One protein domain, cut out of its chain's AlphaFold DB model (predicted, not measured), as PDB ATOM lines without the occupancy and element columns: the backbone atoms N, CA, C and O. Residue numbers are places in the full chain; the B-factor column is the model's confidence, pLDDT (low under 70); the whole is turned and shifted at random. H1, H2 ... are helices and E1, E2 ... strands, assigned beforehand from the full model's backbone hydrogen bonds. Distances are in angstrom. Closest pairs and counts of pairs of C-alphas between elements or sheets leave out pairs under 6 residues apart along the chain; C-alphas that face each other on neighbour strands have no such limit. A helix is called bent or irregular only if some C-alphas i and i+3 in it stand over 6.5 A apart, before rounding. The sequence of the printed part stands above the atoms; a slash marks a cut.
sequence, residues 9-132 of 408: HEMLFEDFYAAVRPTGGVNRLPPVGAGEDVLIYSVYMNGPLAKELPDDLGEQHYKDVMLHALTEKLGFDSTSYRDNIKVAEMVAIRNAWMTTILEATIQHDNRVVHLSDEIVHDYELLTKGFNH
ATOM      1  N   HIS A   9      49.998 -18.800 -37.384       80.88
ATOM      2  CA  HIS A   9      50.849 -19.491 -36.413       80.88
ATOM      3  C   HIS A   9      52.159 -20.059 -36.980       80.88
ATOM      4  O   HIS A   9      52.965 -20.589 -36.222       80.88
ATOM      5  N   GLU A  10      52.374 -19.949 -38.291       86.94
ATOM      6  CA  GLU A  10      53.620 -20.276 -38.991       86.94
ATOM      7  C   GLU A  10      54.352 -19.015 -39.494       86.94
ATOM      8  O   GLU A  10      55.321 -19.116 -40.253       86.94
ATOM      9  N   MET A  11      53.879 -17.820 -39.119       90.62
ATOM     10  CA  MET A  11      54.441 -16.540 -39.548       90.62
ATOM     11  C   MET A  11      55.258 -15.885 -38.438       90.62
ATOM     12  O   MET A  11      54.805 -15.781 -37.294       90.62
ATOM     13  N   LEU A  12      56.430 -15.365 -38.810       94.50
ATOM     14  CA  LEU A  12      57.197 -14.462 -37.957       94.50
ATOM     15  C   LEU A  12      56.403 -13.179 -37.699       94.50
ATOM     16  O   LEU A  12      55.526 -12.795 -38.484       94.50
ATOM     17  N   PHE A  13      56.720 -12.487 -36.605       95.38
ATOM     18  CA  PHE A  13      56.000 -11.270 -36.241       95.38
ATOM     19  C   PHE A  13      56.153 -10.165 -37.299       95.38
ATOM     20  O   PHE A  13      55.212  -9.411 -37.541       95.38
ATOM     21  N   GLU A  14      57.308 -10.087 -37.963       95.25
ATOM     22  CA  GLU A  14      57.554  -9.148 -39.063       95.25
ATOM     23  C   GLU A  14      56.609  -9.371 -40.249       95.25
ATOM     24  O   GLU A  14      55.932  -8.434 -40.690       95.25
ATOM     25  N   ASP A  15      56.491 -10.617 -40.708       94.38
ATOM     26  CA  ASP A  15      55.602 -10.982 -41.812       94.38
ATOM     27  C   ASP A  15      54.141 -10.690 -41.454       94.38
ATOM     28  O   ASP A  15      53.382 -10.138 -42.256       94.38
ATOM     29  N   PHE A  16      53.746 -11.015 -40.219       94.12
ATOM     30  CA  PHE A  16      52.409 -10.724 -39.718       94.12
ATOM     31  C   PHE A  16      52.132  -9.217 -39.660       94.12
ATOM     32  O   PHE A  16      51.090  -8.758 -40.133       94.12
ATOM     33  N   TYR A  17      53.070  -8.424 -39.134       93.81
ATOM     34  CA  TYR A  17      52.953  -6.968 -39.068       93.81
ATOM     35  C   TYR A  17      52.734  -6.367 -40.467       93.81
ATOM     36  O   TYR A  17      51.810  -5.570 -40.674       93.81
ATOM     37  N   ALA A  18      53.529  -6.803 -41.449       91.62
ATOM     38  CA  ALA A  18      53.435  -6.357 -42.838       91.62
ATOM     39  C   ALA A  18      52.115  -6.764 -43.523       91.62
ATOM     40  O   ALA A  18      51.606  -6.034 -44.389       91.62
ATOM     41  N   ALA A  19      51.551  -7.908 -43.128       91.62
ATOM     42  CA  ALA A  19      50.328  -8.475 -43.683       91.62
ATOM     43  C   ALA A  19      49.035  -8.002 -42.993       91.62
ATOM     44  O   ALA A  19      47.967  -8.109 -43.592       91.62
ATOM     45  N   VAL A  20      49.101  -7.453 -41.777       89.31
ATOM     46  CA  VAL A  20      47.927  -6.965 -41.027       89.31
ATOM     47  C   VAL A  20      47.817  -5.437 -41.025       89.31
ATOM     48  O   VAL A  20      46.699  -4.920 -41.031       89.31
ATOM     49  N   ARG A  21      48.939  -4.706 -41.108       89.69
ATOM     50  CA  ARG A  21      48.994  -3.237 -41.286       89.69
ATOM     51  C   ARG A  21      48.054  -2.472 -40.331       89.69
ATOM     52  O   ARG A  21      47.032  -1.946 -40.784       89.69
ATOM     53  N   PRO A  22      48.366  -2.422 -39.024       93.31
ATOM     54  CA  PRO A  22      47.518  -1.768 -38.033       93.31
ATOM     55  C   PRO A  22      47.462  -0.259 -38.274       93.31
ATOM     56  O   PRO A  22      48.475   0.372 -38.580       93.31
ATOM     57  N   THR A  23      46.289   0.341 -38.101       93.00
ATOM     58  CA  THR A  23      46.116   1.793 -38.225       93.00
ATOM     59  C   THR A  23      45.135   2.296 -37.181       93.00
ATOM     60  O   THR A  23      44.048   1.735 -37.032       93.00
ATOM     61  N   GLY A  24      45.487   3.363 -36.477       88.81
ATOM     62  CA  GLY A  24      44.653   3.942 -35.437       88.81
ATOM     63  C   GLY A  24      43.871   5.174 -35.882       88.81
ATOM     64  O   GLY A  24      44.356   5.989 -36.666       88.81
ATOM     65  N   GLY A  25      42.672   5.323 -35.324       85.81
ATOM     66  CA  GLY A  25      41.868   6.541 -35.329       85.81
ATOM     67  C   GLY A  25      41.535   6.986 -33.905       85.81
ATOM     68  O   GLY A  25      41.549   6.180 -32.971       85.81
ATOM     69  N   VAL A  26      41.221   8.271 -33.735       83.25
ATOM     70  CA  VAL A  26      40.809   8.831 -32.439       83.25
ATOM     71  C   VAL A  26      39.320   9.104 -32.451       83.25
ATOM     72  O   VAL A  26      38.798   9.749 -33.355       83.25
ATOM     73  N   ASN A  27      38.650   8.645 -31.405       75.12
ATOM     74  CA  ASN A  27      37.282   9.003 -31.099       75.12
ATOM     75  C   ASN A  27      37.273   9.852 -29.832       75.12
ATOM     76  O   ASN A  27      37.810   9.452 -28.797       75.12
ATOM     77  N   ARG A  28      36.643  11.024 -29.913       71.12
ATOM     78  CA  ARG A  28      36.399  11.884 -28.755       71.12
ATOM     79  C   ARG A  28      35.062  11.538 -28.135       71.12
ATOM     80  O   ARG A  28      34.042  11.535 -28.827       71.12
ATOM     81  N   LEU A  29      35.069  11.272 -26.836       62.91
ATOM     82  CA  LEU A  29      33.851  11.241 -26.047       62.91
ATOM     83  C   LEU A  29      33.766  12.524 -25.223       62.91
ATOM     84  O   LEU A  29      34.668  12.765 -24.417       62.91
ATOM     85  N   PRO A  30      32.690  13.315 -25.390       54.62
ATOM     86  CA  PRO A  30      32.495  14.485 -24.558       54.62
ATOM     87  C   PRO A  30      32.384  14.055 -23.086       54.62
ATOM     88  O   PRO A  30      31.797  13.003 -22.789       54.62
ATOM     89  N   PRO A  31      32.940  14.843 -22.156       48.84
ATOM     90  CA  PRO A  31      32.889  14.552 -20.736       48.84
ATOM     91  C   PRO A  31      31.444  14.578 -20.236       48.84
ATOM     92  O   PRO A  31      30.618  15.390 -20.659       48.84
ATOM     93  N   VAL A  32      31.138  13.723 -19.263       47.03
ATOM     94  CA  VAL A  32      29.926  13.871 -18.450       47.03
ATOM     95  C   VAL A  32      30.270  14.841 -17.311       47.03
ATOM     96  O   VAL A  32      30.613  14.411 -16.215       47.03
ATOM     97  N   GLY A  33      30.273  16.149 -17.593       51.84
ATOM     98  CA  GLY A  33      30.564  17.214 -16.616       51.84
ATOM     99  C   GLY A  33      31.655  18.197 -17.062       51.84
ATOM    100  O   GLY A  33      31.954  18.300 -18.243       51.84
ATOM    101  N   ALA A  34      32.258  18.918 -16.109       48.62
ATOM    102  CA  ALA A  34      33.294  19.937 -16.351       48.62
ATOM    103  C   ALA A  34      34.713  19.362 -16.587       48.62
ATOM    104  O   ALA A  34      35.704  20.030 -16.300       48.62
ATOM    105  N   GLY A  35      34.812  18.105 -17.028       58.38
ATOM    106  CA  GLY A  35      36.088  17.434 -17.298       58.38
ATOM    107  C   GLY A  35      36.631  17.726 -18.697       58.38
ATOM    108  O   GLY A  35      35.987  18.409 -19.486       58.38
ATOM    109  N   GLU A  36      37.802  17.180 -19.010       63.16
ATOM    110  CA  GLU A  36      38.344  17.162 -20.374       63.16
ATOM    111  C   GLU A  36      37.735  16.011 -21.193       63.16
ATOM    112  O   GLU A  36      37.233  15.028 -20.636       63.16
ATOM    113  N   ASP A  37      37.769  16.135 -22.523       65.62
ATOM    114  CA  ASP A  37      37.343  15.073 -23.438       65.62
ATOM    115  C   ASP A  37      38.109  13.774 -23.156       65.62
ATOM    116  O   ASP A  37      39.336  13.757 -23.054       65.62
ATOM    117  N   VAL A  38      37.390  12.651 -23.095       72.94
ATOM    118  CA  VAL A  38      38.030  11.336 -22.987       72.94
ATOM    119  C   VAL A  38      38.339  10.835 -24.390       72.94
ATOM    120  O   VAL A  38      37.431  10.609 -25.197       72.94
ATOM    121  N   LEU A  39      39.624  10.616 -24.667       81.88
ATOM    122  CA  LEU A  39      40.076  10.046 -25.932       81.88
ATOM    123  C   LEU A  39      40.013   8.515 -25.894       81.88
ATOM    124  O   LEU A  39      40.495   7.859 -24.961       81.88
ATOM    125  N   ILE A  40      39.408   7.945 -26.936       84.62
ATOM    126  CA  ILE A  40      39.430   6.513 -27.230       84.62
ATOM    127  C   ILE A  40      40.184   6.306 -28.538       84.62
ATOM    128  O   ILE A  40      39.775   6.789 -29.594       84.62
ATOM    129  N   TYR A  41      41.254   5.527 -28.473       88.44
ATOM    130  CA  TYR A  41      42.057   5.140 -29.623       88.44
ATOM    131  C   TYR A  41      41.532   3.818 -30.164       88.44
ATOM    132  O   TYR A  41      41.545   2.807 -29.468       88.44
ATOM    133  N   SER A  42      41.020   3.839 -31.389       89.88
ATOM    134  CA  SER A  42      40.498   2.652 -32.073       89.88
ATOM    135  C   SER A  42      41.526   2.208 -33.099       89.88
ATOM    136  O   SER A  42      41.910   3.007 -33.948       89.88
ATOM    137  N   VAL A  43      41.998   0.971 -33.001       93.06
ATOM    138  CA  VAL A  43      42.986   0.388 -33.908       93.06
ATOM    139  C   VAL A  43      42.297  -0.634 -34.788       93.06
ATOM    140  O   VAL A  43      41.649  -1.548 -34.285       93.06
ATOM    141  N   TYR A  44      42.480  -0.479 -36.093       92.25
ATOM    142  CA  TYR A  44      41.916  -1.341 -37.116       92.25
ATOM    143  C   TYR A  44      43.024  -2.152 -37.776       92.25
ATOM    144  O   TYR A  44      44.056  -1.605 -38.177       92.25
ATOM    145  N   MET A  45      42.779  -3.447 -37.921       92.69
ATOM    146  CA  MET A  45      43.594  -4.354 -38.717       92.69
ATOM    147  C   MET A  45      43.079  -4.312 -40.163       92.69
ATOM    148  O   MET A  45      41.901  -4.570 -40.411       92.69
ATOM    149  N   ASN A  46      43.923  -3.933 -41.127       89.81
ATOM    150  CA  ASN A  46      43.476  -3.581 -42.487       89.81
ATOM    151  C   ASN A  46      44.044  -4.453 -43.607       89.81
ATOM    152  O   ASN A  46      43.481  -4.491 -44.702       89.81
ATOM    153  N   GLY A  47      45.185  -5.091 -43.371       87.69
ATOM    154  CA  GLY A  47      45.898  -5.867 -44.373       87.69
ATOM    155  C   GLY A  47      45.179  -7.168 -44.754       87.69
ATOM    156  O   GLY A  47      44.137  -7.500 -44.186       87.69
ATOM    157  N   PRO A  48      45.701  -7.911 -45.742       85.94
ATOM    158  CA  PRO A  48      45.065  -9.129 -46.246       85.94
ATOM    159  C   PRO A  48      44.717 -10.159 -45.162       85.94
ATOM    160  O   PRO A  48      43.662 -10.780 -45.260       85.94
ATOM    161  N   LEU A  49      45.539 -10.281 -44.114       86.25
ATOM    162  CA  LEU A  49      45.294 -11.217 -43.010       86.25
ATOM    163  C   LEU A  49      44.288 -10.711 -41.973       86.25
ATOM    164  O   LEU A  49      43.874 -11.465 -41.102       86.25
ATOM    165  N   ALA A  50      43.838  -9.457 -42.055       84.31
ATOM    166  CA  ALA A  50      42.919  -8.906 -41.064       84.31
ATOM    167  C   ALA A  50      41.572  -9.644 -41.000       84.31
ATOM    168  O   ALA A  50      40.932  -9.645 -39.956       84.31
ATOM    169  N   LYS A  51      41.142 -10.271 -42.104       79.81
ATOM    170  CA  LYS A  51      39.901 -11.063 -42.169       79.81
ATOM    171  C   LYS A  51      40.039 -12.466 -41.569       79.81
ATOM    172  O   LYS A  51      39.026 -13.128 -41.384       79.81
ATOM    173  N   GLU A  52      41.267 -12.920 -41.337       82.38
ATOM    174  CA  GLU A  52      41.563 -14.227 -40.737       82.38
ATOM    175  C   GLU A  52      41.722 -14.135 -39.215       82.38
ATOM    176  O   GLU A  52      41.759 -15.156 -38.536       82.38
ATOM    177  N   LEU A  53      41.799 -12.914 -38.678       79.75
ATOM    178  CA  LEU A  53      41.836 -12.683 -37.243       79.75
ATOM    179  C   LEU A  53      40.459 -12.938 -36.613       79.75
ATOM    180  O   LEU A  53      39.439 -12.624 -37.232       79.75
ATOM    181  N   PRO A  54      40.425 -13.413 -35.357       77.06
ATOM    182  CA  PRO A  54      39.237 -13.351 -34.517       77.06
ATOM    183  C   PRO A  54      38.578 -11.962 -34.535       77.06
ATOM    184  O   PRO A  54      39.261 -10.931 -34.562       77.06
ATOM    185  N   ASP A  55      37.241 -11.935 -34.502       71.81
ATOM    186  CA  ASP A  55      36.438 -10.709 -34.633       71.81
ATOM    187  C   ASP A  55      36.829  -9.620 -33.612       71.81
ATOM    188  O   ASP A  55      36.780  -8.429 -33.918       71.81
ATOM    189  N   ASP A  56      37.237 -10.010 -32.403       74.44
ATOM    190  CA  ASP A  56      37.653  -9.113 -31.320       74.44
ATOM    191  C   ASP A  56      39.098  -8.599 -31.447       74.44
ATOM    192  O   ASP A  56      39.482  -7.656 -30.751       74.44
ATOM    193  N   LEU A  57      39.892  -9.176 -32.352       81.88
ATOM    194  CA  LEU A  57      41.263  -8.754 -32.643       81.88
ATOM    195  C   LEU A  57      41.358  -7.870 -33.890       81.88
ATOM    196  O   LEU A  57      42.322  -7.105 -34.009       81.88
ATOM    197  N   GLY A  58      40.363  -7.935 -34.781       82.50
ATOM    198  CA  GLY A  58      40.277  -7.113 -35.993       82.50
ATOM    199  C   GLY A  58      40.076  -5.615 -35.721       82.50
ATOM    200  O   GLY A  58      40.561  -4.775 -36.485       82.50
ATOM    201  N   GLU A  59      39.417  -5.273 -34.611       87.44
ATOM    202  CA  GLU A  59      39.255  -3.902 -34.119       87.44
ATOM    203  C   GLU A  59      39.410  -3.863 -32.595       87.44
ATOM    204  O   GLU A  59      38.713  -4.561 -31.863       87.44
ATOM    205  N   GLN A  60      40.330  -3.031 -32.106       87.06
ATOM    206  CA  GLN A  60      40.654  -2.941 -30.683       87.06
ATOM    207  C   GLN A  60      40.574  -1.490 -30.204       87.06
ATOM    208  O   GLN A  60      40.986  -0.570 -30.909       87.06
ATOM    209  N   HIS A  61      40.077  -1.275 -28.984       87.56
ATOM    210  CA  HIS A  61      39.900   0.064 -28.419       87.56
ATOM    211  C   HIS A  61      40.676   0.244 -27.120       87.56
ATOM    212  O   HIS A  61      40.566  -0.564 -26.197       87.56
ATOM    213  N   TYR A  62      41.383   1.365 -27.023       84.06
ATOM    214  CA  TYR A  62      42.224   1.715 -25.888       84.06
ATOM    215  C   TYR A  62      41.826   3.079 -25.339       84.06
ATOM    216  O   TYR A  62      41.596   4.028 -26.088       84.06
ATOM    217  N   LYS A  63      41.736   3.179 -24.013       81.81
ATOM    218  CA  LYS A  63      41.506   4.452 -23.324       81.81
ATOM    219  C   LYS A  63      42.838   5.140 -23.065       81.81
ATOM    220  O   LYS A  63      43.808   4.468 -22.726       81.81
ATOM    221  N   ASP A  64      42.846   6.465 -23.126       76.81
ATOM    222  CA  ASP A  64      44.045   7.281 -22.903       76.81
ATOM    223  C   ASP A  64      44.788   6.962 -21.601       76.81
ATOM    224  O   ASP A  64      45.976   6.648 -21.613       76.81
ATOM    225  N   VAL A  65      44.049   6.851 -20.497       77.25
ATOM    226  CA  VAL A  65      44.587   6.484 -19.175       77.25
ATOM    227  C   VAL A  65      45.332   5.143 -19.158       77.25
ATOM    228  O   VAL A  65      46.214   4.948 -18.327       77.25
ATOM    229  N   MET A  66      44.980   4.204 -20.043       77.25
ATOM    230  CA  MET A  66      45.659   2.905 -20.129       77.25
ATOM    231  C   MET A  66      46.976   2.986 -20.902       77.25
ATOM    232  O   MET A  66      47.867   2.175 -20.661       77.25
ATOM    233  N   LEU A  67      47.088   3.928 -21.841       87.25
ATOM    234  CA  LEU A  67      48.261   4.068 -22.701       87.25
ATOM    235  C   LEU A  67      49.296   5.016 -22.108       87.25
ATOM    236  O   LEU A  67      50.480   4.757 -22.268       87.25
ATOM    237  N   HIS A  68      48.866   6.042 -21.372       88.00
ATOM    238  CA  HIS A  68      49.708   7.133 -20.878       88.00
ATOM    239  C   HIS A  68      51.051   6.662 -20.287       88.00
ATOM    240  O   HIS A  68      52.113   7.024 -20.787       88.00
ATOM    241  N   ALA A  69      51.015   5.776 -19.286       88.38
ATOM    242  CA  ALA A  69      52.224   5.277 -18.625       88.38
ATOM    243  C   ALA A  69      53.137   4.468 -19.565       88.38
ATOM    244  O   ALA A  69      54.361   4.471 -19.421       88.38
ATOM    245  N   LEU A  70      52.555   3.752 -20.533       91.94
ATOM    246  CA  LEU A  70      53.325   3.027 -21.535       91.94
ATOM    247  C   LEU A  70      53.942   3.991 -22.556       91.94
ATOM    248  O   LEU A  70      55.106   3.819 -22.904       91.94
ATOM    249  N   THR A  71      53.203   5.011 -22.991       94.00
ATOM    250  CA  THR A  71      53.678   6.064 -23.897       94.00
ATOM    251  C   THR A  71      54.900   6.775 -23.315       94.00
ATOM    252  O   THR A  71      55.937   6.843 -23.975       94.00
ATOM    253  N   GLU A  72      54.848   7.169 -22.040       93.44
ATOM    254  CA  GLU A  72      55.999   7.759 -21.338       93.44
ATOM    255  C   GLU A  72      57.174   6.783 -21.224       93.44
ATOM    256  O   GLU A  72      58.320   7.140 -21.500       93.44
ATOM    257  N   LYS A  73      56.907   5.520 -20.859       93.00
ATOM    258  CA  LYS A  73      57.947   4.483 -20.749       93.00
ATOM    259  C   LYS A  73      58.662   4.236 -22.079       93.00
ATOM    260  O   LYS A  73      59.847   3.910 -22.088       93.00
ATOM    261  N   LEU A  74      57.952   4.388 -23.194       92.81
ATOM    262  CA  LEU A  74      58.502   4.300 -24.543       92.81
ATOM    263  C   LEU A  74      59.141   5.619 -25.011       92.81
ATOM    264  O   LEU A  74      59.583   5.702 -26.153       92.81
ATOM    265  N   GLY A  75      59.263   6.631 -24.147       92.31
ATOM    266  CA  GLY A  75      59.945   7.894 -24.433       92.31
ATOM    267  C   GLY A  75      59.196   8.792 -25.416       92.31
ATOM    268  O   GLY A  75      59.838   9.520 -26.175       92.31
ATOM    269  N   PHE A  76      57.870   8.696 -25.443       94.56
ATOM    270  CA  PHE A  76      56.990   9.548 -26.235       94.56
ATOM    271  C   PHE A  76      56.286  10.601 -25.378       94.56
ATOM    272  O   PHE A  76      56.297  10.519 -24.150       94.56
ATOM    273  N   ASP A  77      55.649  11.574 -26.032       92.44
ATOM    274  CA  ASP A  77      54.809  12.560 -25.360       92.44
ATOM    275  C   ASP A  77      53.417  11.969 -25.097       92.44
ATOM    276  O   ASP A  77      52.612  11.781 -26.008       92.44
ATOM    277  N   SER A  78      53.114  11.680 -23.834       90.25
ATOM    278  CA  SER A  78      51.825  11.127 -23.411       90.25
ATOM    279  C   SER A  78      50.656  12.102 -23.522       90.25
ATOM    280  O   SER A  78      49.506  11.666 -23.464       90.25
ATOM    281  N   THR A  79      50.909  13.396 -23.726       88.56
ATOM    282  CA  THR A  79      49.867  14.391 -24.026       88.56
ATOM    283  C   THR A  79      49.555  14.463 -25.525       88.56
ATOM    284  O   THR A  79      48.504  14.960 -25.936       88.56
ATOM    285  N   SER A  80      50.432  13.906 -26.365       90.19
ATOM    286  CA  SER A  80      50.249  13.835 -27.810       90.19
ATOM    287  C   SER A  80      49.331  12.672 -28.180       90.19
ATOM    288  O   SER A  80      49.702  11.498 -28.123       90.19
ATOM    289  N   TYR A  81      48.129  12.990 -28.671       89.62
ATOM    290  CA  TYR A  81      47.212  11.973 -29.197       89.62
ATOM    291  C   TYR A  81      47.857  11.132 -30.315       89.62
ATOM    292  O   TYR A  81      47.515   9.963 -30.474       89.62
ATOM    293  N   ARG A  82      48.793  11.698 -31.092       92.06
ATOM    294  CA  ARG A  82      49.485  10.998 -32.190       92.06
ATOM    295  C   ARG A  82      50.410   9.909 -31.663       92.06
ATOM    296  O   ARG A  82      50.407   8.794 -32.183       92.06
ATOM    297  N   ASP A  83      51.164  10.225 -30.617       93.62
ATOM    298  CA  ASP A  83      52.062   9.267 -29.980       93.62
ATOM    299  C   ASP A  83      51.254   8.168 -29.274       93.62
ATOM    300  O   ASP A  83      51.539   6.983 -29.454       93.62
ATOM    301  N   ASN A  84      50.169   8.532 -28.582       93.50
ATOM    302  CA  ASN A  84      49.259   7.556 -27.978       93.50
ATOM    303  C   ASN A  84      48.589   6.638 -29.015       93.50
ATOM    304  O   ASN A  84      48.521   5.429 -28.790       93.50
ATOM    305  N   ILE A  85      48.153   7.153 -30.177       93.50
ATOM    306  CA  ILE A  85      47.670   6.303 -31.284       93.50
ATOM    307  C   ILE A  85      48.746   5.295 -31.684       93.50
ATOM    308  O   ILE A  85      48.440   4.117 -31.861       93.50
ATOM    309  N   LYS A  86      49.996   5.741 -31.852       95.19
ATOM    310  CA  LYS A  86      51.065   4.853 -32.306       95.19
ATOM    311  C   LYS A  86      51.337   3.740 -31.298       95.19
ATOM    312  O   LYS A  86      51.508   2.584 -31.679       95.19
ATOM    313  N   VAL A  87      51.326   4.068 -30.009       95.56
ATOM    314  CA  VAL A  87      51.439   3.074 -28.936       95.56
ATOM    315  C   VAL A  87      50.253   2.109 -28.966       95.56
ATOM    316  O   VAL A  87      50.470   0.901 -28.883       95.56
ATOM    317  N   ALA A  88      49.026   2.596 -29.174       95.31
ATOM    318  CA  ALA A  88      47.849   1.742 -29.337       95.31
ATOM    319  C   ALA A  88      48.014   0.757 -30.508       95.31
ATOM    320  O   ALA A  88      47.755  -0.434 -30.343       95.31
ATOM    321  N   GLU A  89      48.485   1.227 -31.671       95.94
ATOM    322  CA  GLU A  89      48.758   0.384 -32.846       95.94
ATOM    323  C   GLU A  89      49.751  -0.738 -32.511       95.94
ATOM    324  O   GLU A  89      49.503  -1.898 -32.844       95.94
ATOM    325  N   MET A  90      50.843  -0.412 -31.808       96.12
ATOM    326  CA  MET A  90      51.860  -1.385 -31.395       96.12
ATOM    327  C   MET A  90      51.332  -2.393 -30.366       96.12
ATOM    328  O   MET A  90      51.652  -3.578 -30.450       96.12
ATOM    329  N   VAL A  91      50.524  -1.948 -29.397       94.88
ATOM    330  CA  VAL A  91      49.888  -2.839 -28.411       94.88
ATOM    331  C   VAL A  91      48.938  -3.804 -29.120       94.88
ATOM    332  O   VAL A  91      49.004  -5.009 -28.878       94.88
ATOM    333  N   ALA A  92      48.098  -3.292 -30.019       93.94
ATOM    334  CA  ALA A  92      47.074  -4.068 -30.703       93.94
ATOM    335  C   ALA A  92      47.663  -5.152 -31.607       93.94
ATOM    336  O   ALA A  92      47.203  -6.292 -31.568       93.94
ATOM    337  N   ILE A  93      48.689  -4.819 -32.400       95.12
ATOM    338  CA  ILE A  93      49.314  -5.784 -33.314       95.12
ATOM    339  C   ILE A  93      50.106  -6.851 -32.556       95.12
ATOM    340  O   ILE A  93      50.025  -8.030 -32.894       95.12
ATOM    341  N   ARG A  94      50.798  -6.459 -31.476       94.25
ATOM    342  CA  ARG A  94      51.452  -7.394 -30.552       94.25
ATOM    343  C   ARG A  94      50.429  -8.352 -29.946       94.25
ATOM    344  O   ARG A  94      50.650  -9.557 -29.949       94.25
ATOM    345  N   ASN A  95      49.321  -7.820 -29.432       91.38
ATOM    346  CA  ASN A  95      48.254  -8.615 -28.831       91.38
ATOM    347  C   ASN A  95      47.637  -9.596 -29.839       91.38
ATOM    348  O   ASN A  95      47.480 -10.773 -29.523       91.38
ATOM    349  N   ALA A  96      47.347  -9.131 -31.057       90.62
ATOM    350  CA  ALA A  96      46.744  -9.953 -32.101       90.62
ATOM    351  C   ALA A  96      47.637 -11.142 -32.488       90.62
ATOM    352  O   ALA A  96      47.172 -12.281 -32.508       90.62
ATOM    353  N   TRP A  97      48.930 -10.895 -32.722       92.75
ATOM    354  CA  TRP A  97      49.863 -11.966 -33.065       92.75
ATOM    355  C   TRP A  97      50.027 -12.959 -31.914       92.75
ATOM    356  O   TRP A  97      49.813 -14.152 -32.094       92.75
ATOM    357  N   MET A  98      50.319 -12.471 -30.701       88.56
ATOM    358  CA  MET A  98      50.535 -13.338 -29.537       88.56
ATOM    359  C   MET A  98      49.311 -14.193 -29.197       88.56
ATOM    360  O   MET A  98      49.476 -15.350 -28.814       88.56
ATOM    361  N   THR A  99      48.102 -13.640 -29.337       86.50
ATOM    362  CA  THR A  99      46.856 -14.390 -29.121       86.50
ATOM    363  C   THR A  99      46.717 -15.497 -30.156       86.50
ATOM    364  O   THR A  99      46.478 -16.639 -29.783       86.50
ATOM    365  N   THR A 100      46.989 -15.203 -31.430       83.19
ATOM    366  CA  THR A 100      46.906 -16.206 -32.500       83.19
ATOM    367  C   THR A 100      47.936 -17.330 -32.323       83.19
ATOM    368  O   THR A 100      47.618 -18.499 -32.539       83.19
ATOM    369  N   ILE A 101      49.159 -17.009 -31.875       84.75
ATOM    370  CA  ILE A 101      50.168 -18.023 -31.522       84.75
ATOM    371  C   ILE A 101      49.678 -18.892 -30.356       84.75
ATOM    372  O   ILE A 101      49.749 -20.117 -30.429       84.75
ATOM    373  N   LEU A 102      49.160 -18.275 -29.287       82.44
ATOM    374  CA  LEU A 102      48.651 -19.001 -28.122       82.44
ATOM    375  C   LEU A 102      47.490 -19.929 -28.487       82.44
ATOM    376  O   LEU A 102      47.516 -21.098 -28.114       82.44
ATOM    377  N   GLU A 103      46.508 -19.443 -29.240       77.75
ATOM    378  CA  GLU A 103      45.365 -20.241 -29.689       77.75
ATOM    379  C   GLU A 103      45.808 -21.451 -30.511       77.75
ATOM    380  O   GLU A 103      45.353 -22.562 -30.247       77.75
ATOM    381  N   ALA A 104      46.779 -21.285 -31.413       75.19
ATOM    382  CA  ALA A 104      47.312 -22.403 -32.187       75.19
ATOM    383  C   ALA A 104      47.978 -23.481 -31.311       75.19
ATOM    384  O   ALA A 104      47.935 -24.666 -31.644       75.19
ATOM    385  N   THR A 105      48.563 -23.099 -30.169       70.75
ATOM    386  CA  THR A 105      49.144 -24.058 -29.210       70.75
ATOM    387  C   THR A 105      48.104 -24.751 -28.319       70.75
ATOM    388  O   THR A 105      48.386 -25.815 -27.761       70.75
ATOM    389  N   ILE A 106      46.889 -24.200 -28.207       67.31
ATOM    390  CA  ILE A 106      45.785 -24.745 -27.408       67.31
ATOM    391  C   ILE A 106      44.924 -25.645 -28.315       67.31
ATOM    392  O   ILE A 106      43.867 -25.259 -28.788       67.31
ATOM    393  N   GLN A 107      45.411 -26.867 -28.558       52.31
ATOM    394  CA  GLN A 107      44.714 -27.986 -29.224       52.31
ATOM    395  C   GLN A 107      43.920 -27.652 -30.508       52.31
ATOM    396  O   GLN A 107      42.704 -27.472 -30.481       52.31
ATOM    397  N   HIS A 108      44.571 -27.796 -31.665       51.12
ATOM    398  CA  HIS A 108      43.881 -28.099 -32.923       51.12
ATOM    399  C   HIS A 108      43.825 -29.623 -33.129       51.12
ATOM    400  O   HIS A 108      44.861 -30.284 -33.179       51.12
ATOM    401  N   ASP A 109      42.626 -30.204 -33.242       51.38
ATOM    402  CA  ASP A 109      42.400 -31.600 -33.671       51.38
ATOM    403  C   ASP A 109      43.243 -32.677 -32.948       51.38
ATOM    404  O   ASP A 109      43.793 -33.586 -33.574       51.38
ATOM    405  N   ASN A 110      43.369 -32.598 -31.614       51.72
ATOM    406  CA  ASN A 110      44.198 -33.512 -30.803       51.72
ATOM    407  C   ASN A 110      45.687 -33.567 -31.215       51.72
ATOM    408  O   ASN A 110      46.392 -34.518 -30.864       51.72
ATOM    409  N   ARG A 111      46.196 -32.561 -31.936       55.53
ATOM    410  CA  ARG A 111      47.612 -32.422 -32.287       55.53
ATOM    411  C   ARG A 111      48.201 -31.206 -31.583       55.53
ATOM    412  O   ARG A 111      47.605 -30.134 -31.550       55.53
ATOM    413  N   VAL A 112      49.384 -31.386 -31.003       59.06
ATOM    414  CA  VAL A 112      50.193 -30.269 -30.510       59.06
ATOM    415  C   VAL A 112      50.813 -29.606 -31.734       59.06
ATOM    416  O   VAL A 112      51.582 -30.245 -32.452       59.06
ATOM    417  N   VAL A 113      50.451 -28.354 -32.002       70.75
ATOM    418  CA  VAL A 113      51.114 -27.560 -33.039       70.75
ATOM    419  C   VAL A 113      52.512 -27.218 -32.528       70.75
ATOM    420  O   VAL A 113      52.664 -26.558 -31.500       70.75
ATOM    421  N   HIS A 114      53.537 -27.717 -33.215       76.56
ATOM    422  CA  HIS A 114      54.924 -27.374 -32.922       76.56
ATOM    423  C   HIS A 114      55.264 -26.043 -33.595       76.56
ATOM    424  O   HIS A 114      55.246 -25.949 -34.820       76.56
ATOM    425  N   LEU A 115      55.579 -25.031 -32.789       84.19
ATOM    426  CA  LEU A 115      56.100 -23.753 -33.270       84.19
ATOM    427  C   LEU A 115      57.583 -23.904 -33.634       84.19
ATOM    428  O   LEU A 115      58.304 -24.652 -32.972       84.19
ATOM    429  N   SER A 116      58.043 -23.195 -34.666       89.19
ATOM    430  CA  SER A 116      59.473 -23.126 -34.980       89.19
ATOM    431  C   SER A 116      60.238 -22.341 -33.908       89.19
ATOM    432  O   SER A 116      59.669 -21.478 -33.236       89.19
ATOM    433  N   ASP A 117      61.546 -22.593 -33.785       91.62
ATOM    434  CA  ASP A 117      62.416 -21.877 -32.841       91.62
ATOM    435  C   ASP A 117      62.388 -20.354 -33.064       91.62
ATOM    436  O   ASP A 117      62.452 -19.579 -32.111       91.62
ATOM    437  N   GLU A 118      62.232 -19.916 -34.316       93.69
ATOM    438  CA  GLU A 118      62.126 -18.501 -34.685       93.69
ATOM    439  C   GLU A 118      60.833 -17.862 -34.146       93.69
ATOM    440  O   GLU A 118      60.871 -16.776 -33.572       93.69
ATOM    441  N   ILE A 119      59.692 -18.557 -34.233       92.12
ATOM    442  CA  ILE A 119      58.409 -18.066 -33.695       92.12
ATOM    443  C   ILE A 119      58.442 -18.025 -32.167       92.12
ATOM    444  O   ILE A 119      57.943 -17.078 -31.554       92.12
ATOM    445  N   VAL A 120      59.049 -19.033 -31.531       90.94
ATOM    446  CA  VAL A 120      59.251 -19.035 -30.075       90.94
ATOM    447  C   VAL A 120      60.120 -17.846 -29.661       90.94
ATOM    448  O   VAL A 120      59.792 -17.160 -28.692       90.94
ATOM    449  N   HIS A 121      61.179 -17.547 -30.417       93.50
ATOM    450  CA  HIS A 121      62.038 -16.396 -30.164       93.50
ATOM    451  C   HIS A 121      61.280 -15.060 -30.250       93.50
ATOM    452  O   HIS A 121      61.354 -14.257 -29.315       93.50
ATOM    453  N   ASP A 122      60.498 -14.837 -31.311       94.44
ATOM    454  CA  ASP A 122      59.662 -13.637 -31.458       94.44
ATOM    455  C   ASP A 122      58.669 -13.504 -30.294       94.44
ATOM    456  O   ASP A 122      58.518 -12.429 -29.700       94.44
ATOM    457  N   TYR A 123      58.036 -14.611 -29.899       91.75
ATOM    458  CA  TYR A 123      57.119 -14.653 -28.763       91.75
ATOM    459  C   TYR A 123      57.810 -14.280 -27.443       91.75
ATOM    460  O   TYR A 123      57.292 -13.471 -26.666       91.75
ATOM    461  N   GLU A 124      59.013 -14.792 -27.188       90.88
ATOM    462  CA  GLU A 124      59.808 -14.415 -26.018       90.88
ATOM    463  C   GLU A 124      60.211 -12.932 -26.016       90.88
ATOM    464  O   GLU A 124      60.210 -12.288 -24.963       90.88
ATOM    465  N   LEU A 125      60.551 -12.362 -27.174       92.69
ATOM    466  CA  LEU A 125      60.854 -10.933 -27.283       92.69
ATOM    467  C   LEU A 125      59.619 -10.076 -26.978       92.69
ATOM    468  O   LEU A 125      59.713  -9.094 -26.234       92.69
ATOM    469  N   LEU A 126      58.460 -10.467 -27.508       91.56
ATOM    470  CA  LEU A 126      57.205  -9.739 -27.338       91.56
ATOM    471  C   LEU A 126      56.632  -9.890 -25.923       91.56
ATOM    472  O   LEU A 126      56.094  -8.924 -25.379       91.56
ATOM    473  N   THR A 127      56.783 -11.034 -25.254       88.75
ATOM    474  CA  THR A 127      56.383 -11.185 -23.836       88.75
ATOM    475  C   THR A 127      57.167 -10.257 -22.906       88.75
ATOM    476  O   THR A 127      56.598  -9.737 -21.947       88.75
ATOM    477  N   LYS A 128      58.436  -9.968 -23.222       86.94
ATOM    478  CA  LYS A 128      59.302  -9.048 -22.457       86.94
ATOM    479  C   LYS A 128      58.999  -7.561 -22.697       86.94
ATOM    480  O   LYS A 128      59.580  -6.713 -22.019       86.94
ATOM    481  N   GLY A 129      58.103  -7.224 -23.629       88.56
ATOM    482  CA  GLY A 129      57.665  -5.852 -23.902       88.56
ATOM    483  C   GLY A 129      57.710  -5.491 -25.388       88.56
ATOM    484  O   GLY A 129      57.271  -6.263 -26.232       88.56
ATOM    485  N   PHE A 130      58.232  -4.301 -25.700       92.19
ATOM    486  CA  PHE A 130      58.315  -3.741 -27.061       92.19
ATOM    487  C   PHE A 130      59.735  -3.848 -27.644       92.19
ATOM    488  O   PHE A 130      60.186  -2.966 -28.364       92.19
ATOM    489  N   ASN A 131      60.456  -4.921 -27.303       88.81
ATOM    490  CA  ASN A 131      61.871  -5.099 -27.659       88.81
ATOM    491  C   ASN A 131      62.086  -5.800 -29.009       88.81
ATOM    492  O   ASN A 131      63.225  -5.982 -29.428       88.81
ATOM    493  N   HIS A 132      61.012  -6.231 -29.670       96.25
ATOM    494  CA  HIS A 132      61.104  -6.857 -30.984       96.25
ATOM    495  C   HIS A 132      61.635  -5.846 -32.024       96.25
ATOM    496  O   HIS A 132      61.143  -4.713 -32.023       96.25
TER     497      HIS A 132
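AT A GLANCE: This is residues 9 to 132 of the 408 residues of an uncharacterized protein of Candidatus Accumulibacter sp. 66-26 (UniProt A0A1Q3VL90). One long helix, H5, lies slantwise over one face of a strongly twisted sheet of three strands, making two layers, with H4 crossing H5 near one end of the sheet and H1 crossing it farther along. After a loop, H6 folds back toward H5, while the tip of the hairpin of E1 and E2 and the free loop of residues 106 to 111 mark the two ends of the long axis. The 124 printed residues run H1, E1, E2, H2, H3, E3, H4, H5, H6, a mixed class with six named helices and three named strands, and the sheet has the order E1, E2, E3, antiparallel. The whole is only just compact, close to loose, with a radius of gyration of the C-alphas of 16.3 A, and only just elongated, spanning 57 by 28 by 23 A.

IN THESE COORDINATES: In the sheet, E1 is residues 22 to 29, 22.4 A long, E2 residues 38 to 45, 22.9 A, and E3 residues 59 to 63, 13.8 A. H5, residues 81 to 105, is 36.1 A long, from C-alpha 81 at (47.212, 11.973, -29.197) to C-alpha 105 at (49.144, -24.058, -29.210). H1 is residues 13 to 20, beginning at C-alpha 13 (56.000, -11.270, -36.241); H2 is residues 48 to 51, H3 55 to 58 and H4 64 to 73. H6, residues 117 to 127, is 15.2 A long. H4 is irregular, with C-alphas 66 and 69 7.1 A apart, and H2 only just, with C-alphas 48 and 51 6.9 A apart.

HOW THE PARTS SIT: E1 and E2 form a hairpin, with N 25 and O 42 2.8 A apart, within hydrogen-bond range; between E2 and E3, N 43 and O 60 are also 2.8 A apart. H5 is on the sheet at a height of 7.6 A, over E1, E2 and E3, at 53 degrees to E1 on the local plane; the closest C-alphas of H5 and E1 are Ile 85 and Gly 24, 5.7 A. H3 and H4 only graze the sheet. H5 is the hub, touching four helices, mostly crossed. Its residues 83 to 88 touch H4, about perpendicular at 88 degrees, closest at C-alphas Asn 84 and Thr 71, 6.2 A. Its residues 93 to 97 touch H1, only just about perpendicular at 71 degrees, closest at C-alphas Ile 93 and Tyr 17, 6.9 A. H5 and H6, a helical hairpin, only just touch, with 3 pairs of C-alphas within 8 A, through residues 94 to 98 of H5, at a steep tilt of 44 degrees, opposite ways; C-alphas Met 98 and Tyr 123 are closest, 6.8 A. H3 only just touches H5, with 3 pairs, closest at C-alphas Leu 57 and Ala 96, 5.6 A. H2 touches H1, closest at C-alphas Ala 50 and Val 20, 5.4 A, and is apart from H5. Every O i to N i+4 pair is within hydrogen-bond range in H1, H5 and H6, and 4 of 6 in H4; H2 and H3 are too short for such a pair.

THE WHOLE: The two C-alphas farthest apart, Ala 34 and Arg 111, are 56.6 A apart. The printed part has no cut; the link from H5 to H6, 11 residues, is long. Confidence is under 70 in residues 29 to 37 and 106 to 112, and the mean pLDDT of the printed part is 83.8.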